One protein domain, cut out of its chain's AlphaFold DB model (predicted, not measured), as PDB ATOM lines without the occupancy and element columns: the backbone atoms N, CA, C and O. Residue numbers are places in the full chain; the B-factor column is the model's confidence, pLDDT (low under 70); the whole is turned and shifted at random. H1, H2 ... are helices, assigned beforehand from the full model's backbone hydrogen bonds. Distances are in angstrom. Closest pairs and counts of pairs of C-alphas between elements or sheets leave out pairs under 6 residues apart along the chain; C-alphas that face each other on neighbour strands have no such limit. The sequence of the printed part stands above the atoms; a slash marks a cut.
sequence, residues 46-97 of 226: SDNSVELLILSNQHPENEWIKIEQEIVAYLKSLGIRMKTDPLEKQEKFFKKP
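What this domain is: This is residues 46 to 97 of the 226 residues of an uncharacterized protein of Paramecium tetraurelia (UniProt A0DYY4). The longest helix, H2, and the shorter H1 make a helical hairpin opening as a narrow V, and residues 88 to 97, mostly of H3, stick out as an arm. The printed part has 52 residues with three named helices, in the order H1, H2, H3, and no named strand: all helix. It is loose, with a radius of gyration of the C-alphas of 12.9 A, and flat, spanning 40 by 28 by 15 A.

Where its parts are: H2, residues 63 to 77, is 21.3 A long from C-alpha 63 at (223.297, 181.757, 129.326). H1, residues 50 to 58, measures 12.4 A. H3, residues 86 to 95, measures 14.0 A and ends at C-alpha 95 at (194.272, 192.198, 148.077).

How they stand to each other: H2 touches H1 with residues 65 to 69 alone; the closest C-alphas, of Ser 56 and Ile 65, are 6.2 A apart. They run opposite ways at a shallow tilt of 30 degrees. H1 and H3 are close but not clearly touching, the closest C-alphas, of Val 50 and Pro 86, being 7.2 A apart. H2 and H3 are apart. In H1, H2 and H3 every O i to N i+4 pair is within hydrogen-bond range.

The domain as a whole: The farthest C-alphas, of Glu 61 and Pro 97, are 40.5 A apart. The printed part has no cut and no long link. Residues 46 to 49, 83 to 88 and 96 to 97 have pLDDT under 70.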
ATOM      1  N   SER A  46     215.747 197.405 144.008       57.00
ATOM      2  CA  SER A  46     216.088 197.254 142.604       57.00
ATOM      3  C   SER A  46     214.826 196.840 141.848       57.00
ATOM      4  O   SER A  46     214.235 195.816 142.184       57.00
ATOM      5  N   ASP A  47     214.466 197.580 140.798       57.88
ATOM      6  CA  ASP A  47     213.383 197.289 139.835       57.88
ATOM      7  C   ASP A  47     213.621 195.964 139.061       57.88
ATOM      8  O   ASP A  47     213.157 195.751 137.938       57.88
ATOM      9  N   ASN A  48     214.508 195.103 139.556       62.12
ATOM     10  CA  ASN A  48     214.854 193.819 138.979       62.12
ATOM     11  C   ASN A  48     213.680 192.865 139.185       62.12
ATOM     12  O   ASN A  48     213.118 192.774 140.274       62.12
ATOM     13  N   SER A  49     213.312 192.147 138.123       69.88
ATOM     14  CA  SER A  49     212.297 191.104 138.219       69.88
ATOM     15  C   SER A  49     212.743 190.075 139.257       69.88
ATOM     16  O   SER A  49     213.790 189.445 139.103       69.88
ATOM     17  N   VAL A  50     211.949 189.911 140.317       72.56
ATOM     18  CA  VAL A  50     212.199 188.926 141.382       72.56
ATOM     19  C   VAL A  50     212.342 187.521 140.790       72.56
ATOM     20  O   VAL A  50     213.206 186.757 141.210       72.56
ATOM     21  N   GLU A  51     211.555 187.198 139.762       73.06
ATOM     22  CA  GLU A  51     211.630 185.918 139.048       73.06
ATOM     23  C   GLU A  51     212.994 185.732 138.368       73.06
ATOM     24  O   GLU A  51     213.599 184.669 138.489       73.06
ATOM     25  N   LEU A  52     213.530 186.779 137.736       75.88
ATOM     26  CA  LEU A  52     214.830 186.733 137.059       75.88
ATOM     27  C   LEU A  52     215.992 186.596 138.056       75.88
ATOM     28  O   LEU A  52     216.984 185.911 137.791       75.88
ATOM     29  N   LEU A  53     215.857 187.204 139.236       76.88
ATOM     30  CA  LEU A  53     216.805 187.036 140.336       76.88
ATOM     31  C   LEU A  53     216.774 185.605 140.898       76.88
ATOM     32  O   LEU A  53     217.819 185.030 141.188       76.88
ATOM     33  N   ILE A  54     215.594 185.004 141.040       80.81
ATOM     34  CA  ILE A  54     215.466 183.618 141.512       80.81
ATOM     35  C   ILE A  54     216.062 182.649 140.485       80.81
ATOM     36  O   ILE A  54     216.870 181.797 140.849       80.81
ATOM     37  N   LEU A  55     215.714 182.808 139.205       77.38
ATOM     38  CA  LEU A  55     216.182 181.932 138.131       77.38
ATOM     39  C   LEU A  55     217.706 181.993 137.960       77.38
ATOM     40  O   LEU A  55     218.343 180.951 137.825       77.38
ATOM     41  N   SER A  56     218.302 183.187 138.041       78.44
ATOM     42  CA  SER A  56     219.764 183.348 137.957       78.44
ATOM     43  C   SER A  56     220.524 182.724 139.128       78.44
ATOM     44  O   SER A  56     221.628 182.229 138.931       78.44
ATOM     45  N   ASN A  57     219.934 182.693 140.327       80.19
ATOM     46  CA  ASN A  57     220.535 182.024 141.483       80.19
ATOM     47  C   ASN A  57     220.366 180.497 141.445       80.19
ATOM     48  O   ASN A  57     221.219 179.776 141.956       80.19
ATOM     49  N   GLN A  58     219.267 179.997 140.874       81.88
ATOM     50  CA  GLN A  58     219.006 178.557 140.760       81.88
ATOM     51  C   GLN A  58     219.804 177.899 139.629       81.88
ATOM     52  O   GLN A  58     220.207 176.748 139.772       81.88
ATOM     53  N   HIS A  59     220.032 178.626 138.531       79.38
ATOM     54  CA  HIS A  59     220.706 178.134 137.328       79.38
ATOM     55  C   HIS A  59     221.740 179.148 136.806       79.38
ATOM     56  O   HIS A  59     221.540 179.742 135.741       79.38
ATOM     57  N   PRO A  60     222.847 179.384 137.536       79.38
ATOM     58  CA  PRO A  60     223.863 180.376 137.163       79.38
ATOM     59  C   PRO A  60     224.591 180.059 135.843       79.38
ATOM     60  O   PRO A  60     225.125 180.956 135.183       79.38
ATOM     61  N   GLU A  61     224.613 178.789 135.444       85.12
ATOM     62  CA  GLU A  61     225.170 178.306 134.179       85.12
ATOM     63  C   GLU A  61     224.321 178.657 132.950       85.12
ATOM     64  O   GLU A  61     224.807 178.568 131.824       85.12
ATOM     65  N   ASN A  62     223.061 179.058 133.134       84.38
ATOM     66  CA  ASN A  62     222.149 179.265 132.021       84.38
ATOM     67  C   ASN A  62     222.390 180.622 131.334       84.38
ATOM     68  O   ASN A  62     222.020 181.682 131.842       84.38
ATOM     69  N   GLU A  63     222.984 180.577 130.142       84.75
ATOM     70  CA  GLU A  63     223.297 181.757 129.326       84.75
ATOM     71  C   GLU A  63     222.053 182.554 128.915       84.75
ATOM     72  O   GLU A  63     222.108 183.781 128.839       84.75
ATOM     73  N   TRP A  64     220.903 181.895 128.744       82.50
ATOM     74  CA  TRP A  64     219.650 182.566 128.387       82.50
ATOM     75  C   TRP A  64     219.194 183.555 129.458       82.50
ATOM     76  O   TRP A  64     218.671 184.619 129.136       82.50
ATOM     77  N   ILE A  65     219.450 183.237 130.728       83.56
ATOM     78  CA  ILE A  65     219.104 184.111 131.852       83.56
ATOM     79  C   ILE A  65     219.983 185.366 131.840       83.56
ATOM     80  O   ILE A  65     219.501 186.456 132.141       83.56
ATOM     81  N   LYS A  66     221.257 185.238 131.451       82.19
ATOM     82  CA  LYS A  66     222.174 186.382 131.322       82.19
ATOM     83  C   LYS A  66     221.735 187.313 130.193       82.19
ATOM     84  O   LYS A  66     221.655 188.520 130.398       82.19
ATOM     85  N   ILE A  67     221.355 186.745 129.048       86.19
ATOM     86  CA  ILE A  67     220.804 187.506 127.916       86.19
ATOM     87  C   ILE A  67     219.533 188.254 128.344       86.19
ATOM     88  O   ILE A  67     219.371 189.437 128.056       86.19
ATOM     89  N   GLU A  68     218.636 187.595 129.079       84.62
ATOM     90  CA  GLU A  68     217.417 188.231 129.584       84.62
ATOM     91  C   GLU A  68     217.723 189.371 130.575       84.62
ATOM     92  O   GLU A  68     217.091 190.427 130.509       84.62
ATOM     93  N   GLN A  69     218.732 189.220 131.439       83.06
ATOM     94  CA  GLN A  69     219.203 190.295 132.324       83.06
ATOM     95  C   GLN A  69     219.732 191.504 131.550       83.06
ATOM     96  O   GLN A  69     219.394 192.638 131.897       83.06
ATOM     97  N   GLU A  70     220.513 191.280 130.495       86.00
ATOM     98  CA  GLU A  70     221.031 192.345 129.634       86.00
ATOM     99  C   GLU A  70     219.908 193.079 128.897       86.00
ATOM    100  O   GLU A  70     219.873 194.311 128.893       86.00
ATOM    101  N   ILE A  71     218.937 192.342 128.348       86.06
ATOM    102  CA  ILE A  71     217.763 192.925 127.689       86.06
ATOM    103  C   ILE A  71     216.972 193.783 128.677       86.06
ATOM    104  O   ILE A  71     216.619 194.921 128.370       86.06
ATOM    105  N   VAL A  72     216.708 193.272 129.882       84.31
ATOM    106  CA  VAL A  72     215.979 194.021 130.914       84.31
ATOM    107  C   VAL A  72     216.753 195.271 131.338       84.31
ATOM    108  O   VAL A  72     216.146 196.330 131.506       84.31
ATOM    109  N   ALA A  73     218.077 195.188 131.485       83.19
ATOM    110  CA  ALA A  73     218.919 196.339 131.808       83.19
ATOM    111  C   ALA A  73     218.903 197.400 130.694       83.19
ATOM    112  O   ALA A  73     218.774 198.591 130.978       83.19
ATOM    113  N   TYR A  74     218.964 196.972 129.433       87.50
ATOM    114  CA  TYR A  74     218.892 197.858 128.276       87.50
ATOM    115  C   TYR A  74     217.523 198.540 128.149       87.50
ATOM    116  O   TYR A  74     217.434 199.753 127.995       87.50
ATOM    117  N   LEU A  75     216.425 197.800 128.300       86.06
ATOM    118  CA  LEU A  75     215.084 198.391 128.279       86.06
ATOM    119  C   LEU A  75     214.909 199.438 129.390       86.06
ATOM    120  O   LEU A  75     214.309 200.489 129.165       86.06
ATOM    121  N   LYS A  76     215.500 199.204 130.568       80.75
ATOM    122  CA  LYS A  76     215.517 200.188 131.658       80.75
ATOM    123  C   LYS A  76     216.324 201.436 131.326       80.75
ATOM    124  O   LYS A  76     215.865 202.527 131.655       80.75
ATOM    125  N   SER A  77     217.493 201.306 130.695       82.62
ATOM    126  CA  SER A  77     218.296 202.475 130.306       82.62
ATOM    127  C   SER A  77     217.563 203.356 129.289       82.62
ATOM    128  O   SER A  77     217.701 204.576 129.319       82.62
ATOM    129  N   LEU A  78     216.696 202.755 128.471       88.12
ATOM    130  CA  LEU A  78     215.775 203.454 127.572       88.12
ATOM    131  C   LEU A  78     214.544 204.057 128.276       88.12
ATOM    132  O   LEU A  78     213.674 204.627 127.619       88.12
ATOM    133  N   GLY A  79     214.420 203.914 129.598       81.00
ATOM    134  CA  GLY A  79     213.257 204.366 130.367       81.00
ATOM    135  C   GLY A  79     211.999 203.518 130.149       81.00
ATOM    136  O   GLY A  79     210.913 203.895 130.599       81.00
ATOM    137  N   ILE A  80     212.115 202.366 129.480       78.69
ATOM    138  CA  ILE A  80     211.005 201.442 129.253       78.69
ATOM    139  C   ILE A  80     210.786 200.654 130.539       78.69
ATOM    140  O   ILE A  80     211.484 199.690 130.856       78.69
ATOM    141  N   ARG A  81     209.782 201.080 131.303       74.75
ATOM    142  CA  ARG A  81     209.358 200.375 132.511       74.75
ATOM    143  C   ARG A  81     208.575 199.123 132.131       74.75
ATOM    144  O   ARG A  81     207.711 199.149 131.251       74.75
ATOM    145  N   MET A  82     208.842 198.029 132.838       70.06
ATOM    146  CA  MET A  82     208.004 196.832 132.780       70.06
ATOM    147  C   MET A  82     206.558 197.229 133.110       70.06
ATOM    148  O   MET A  82     206.312 197.962 134.066       70.06
ATOM    149  N   LYS A  83     205.586 196.750 132.320       68.62
ATOM    150  CA  LYS A  83     204.160 197.136 132.428       68.62
ATOM    151  C   LYS A  83     203.531 196.846 133.793       68.62
ATOM    152  O   LYS A  83     202.395 197.241 134.044       68.62
ATOM    153  N   THR A  84     204.193 196.069 134.636       63.31
ATOM    154  CA  THR A  84     203.666 195.690 135.937       63.31
ATOM    155  C   THR A  84     204.824 195.546 136.901       63.31
ATOM    156  O   THR A  84     205.684 194.691 136.705       63.31
ATOM    157  N   ASP A  85     204.820 196.383 137.931       66.62
ATOM    158  CA  ASP A  85     205.666 196.196 139.099       66.62
ATOM    159  C   ASP A  85     205.310 194.829 139.730       66.62
ATOM    160  O   ASP A  85     204.136 194.588 140.055       66.62
ATOM    161  N   PRO A  86     206.273 193.895 139.847       63.66
ATOM    162  CA  PRO A  86     206.043 192.582 140.440       63.66
ATOM    163  C   PRO A  86     205.418 192.664 141.839       63.66
ATOM    164  O   PRO A  86     204.523 191.872 142.151       63.66
ATOM    165  N   LEU A  87     205.825 193.647 142.650       66.69
ATOM    166  CA  LEU A  87     205.304 193.852 144.003       66.69
ATOM    167  C   LEU A  87     203.860 194.339 143.959       66.69
ATOM    168  O   LEU A  87     203.001 193.798 144.654       66.69
ATOM    169  N   GLU A  88     203.552 195.282 143.070       68.50
ATOM    170  CA  GLU A  88     202.184 195.758 142.867       68.50
ATOM    171  C   GLU A  88     201.266 194.627 142.361       68.50
ATOM    172  O   GLU A  88     200.107 194.511 142.774       68.50
ATOM    173  N   LYS A  89     201.771 193.730 141.501       70.88
ATOM    174  CA  LYS A  89     201.040 192.539 141.035       70.88
ATOM    175  C   LYS A  89     200.755 191.569 142.178       70.88
ATOM    176  O   LYS A  89     199.637 191.054 142.268       70.88
ATOM    177  N   GLN A  90     201.746 191.317 143.030       70.00
ATOM    178  CA  GLN A  90     201.625 190.434 144.186       70.00
ATOM    179  C   GLN A  90     200.646 191.014 145.210       70.00
ATOM    180  O   GLN A  90     199.724 190.329 145.651       70.00
ATOM    181  N   GLU A  91     200.765 192.305 145.508       75.25
ATOM    182  CA  GLU A  91     199.858 193.004 146.406       75.25
ATOM    183  C   GLU A  91     198.418 192.975 145.868       75.25
ATOM    184  O   GLU A  91     197.493 192.606 146.589       75.25
ATOM    185  N   LYS A  92     198.215 193.239 144.569       75.19
ATOM    186  CA  LYS A  92     196.908 193.100 143.900       75.19
ATOM    187  C   LYS A  92     196.385 191.663 143.915       75.19
ATOM    188  O   LYS A  92     195.170 191.470 143.911       75.19
ATOM    189  N   PHE A  93     197.249 190.650 143.888       75.69
ATOM    190  CA  PHE A  93     196.836 189.250 143.975       75.69
ATOM    191  C   PHE A  93     196.286 188.915 145.366       75.69
ATOM    192  O   PHE A  93     195.200 188.345 145.459       75.69
ATOM    193  N   PHE A  94     196.975 189.330 146.432       73.62
ATOM    194  CA  PHE A  94     196.550 189.071 147.812       73.62
ATOM    195  C   PHE A  94     195.442 190.013 148.309       73.62
ATOM    196  O   PHE A  94     194.618 189.600 149.123       73.62
ATOM    197  N   LYS A  95     195.361 191.246 147.788       76.12
ATOM    198  CA  LYS A  95     194.272 192.198 148.077       76.12
ATOM    199  C   LYS A  95     192.973 191.873 147.345       76.12
ATOM    200  O   LYS A  95     191.922 192.387 147.727       76.12
ATOM    201  N   LYS A  96     193.001 191.052 146.286       68.69
ATOM    202  CA  LYS A  96     191.766 190.650 145.602       68.69
ATOM    203  C   LYS A  96     190.881 189.895 146.596       68.69
ATOM    204  O   LYS A  96     191.327 188.886 147.145       68.69
ATOM    205  N   PRO A  97     189.622 190.329 146.803       65.38
ATOM    206  CA  PRO A  97     188.677 189.573 147.603       65.38
ATOM    207  C   PRO A  97     188.639 188.155 147.051       65.38
ATOM    208  O   PRO A  97     188.352 187.973 145.862       65.38
TER     209      PRO A  97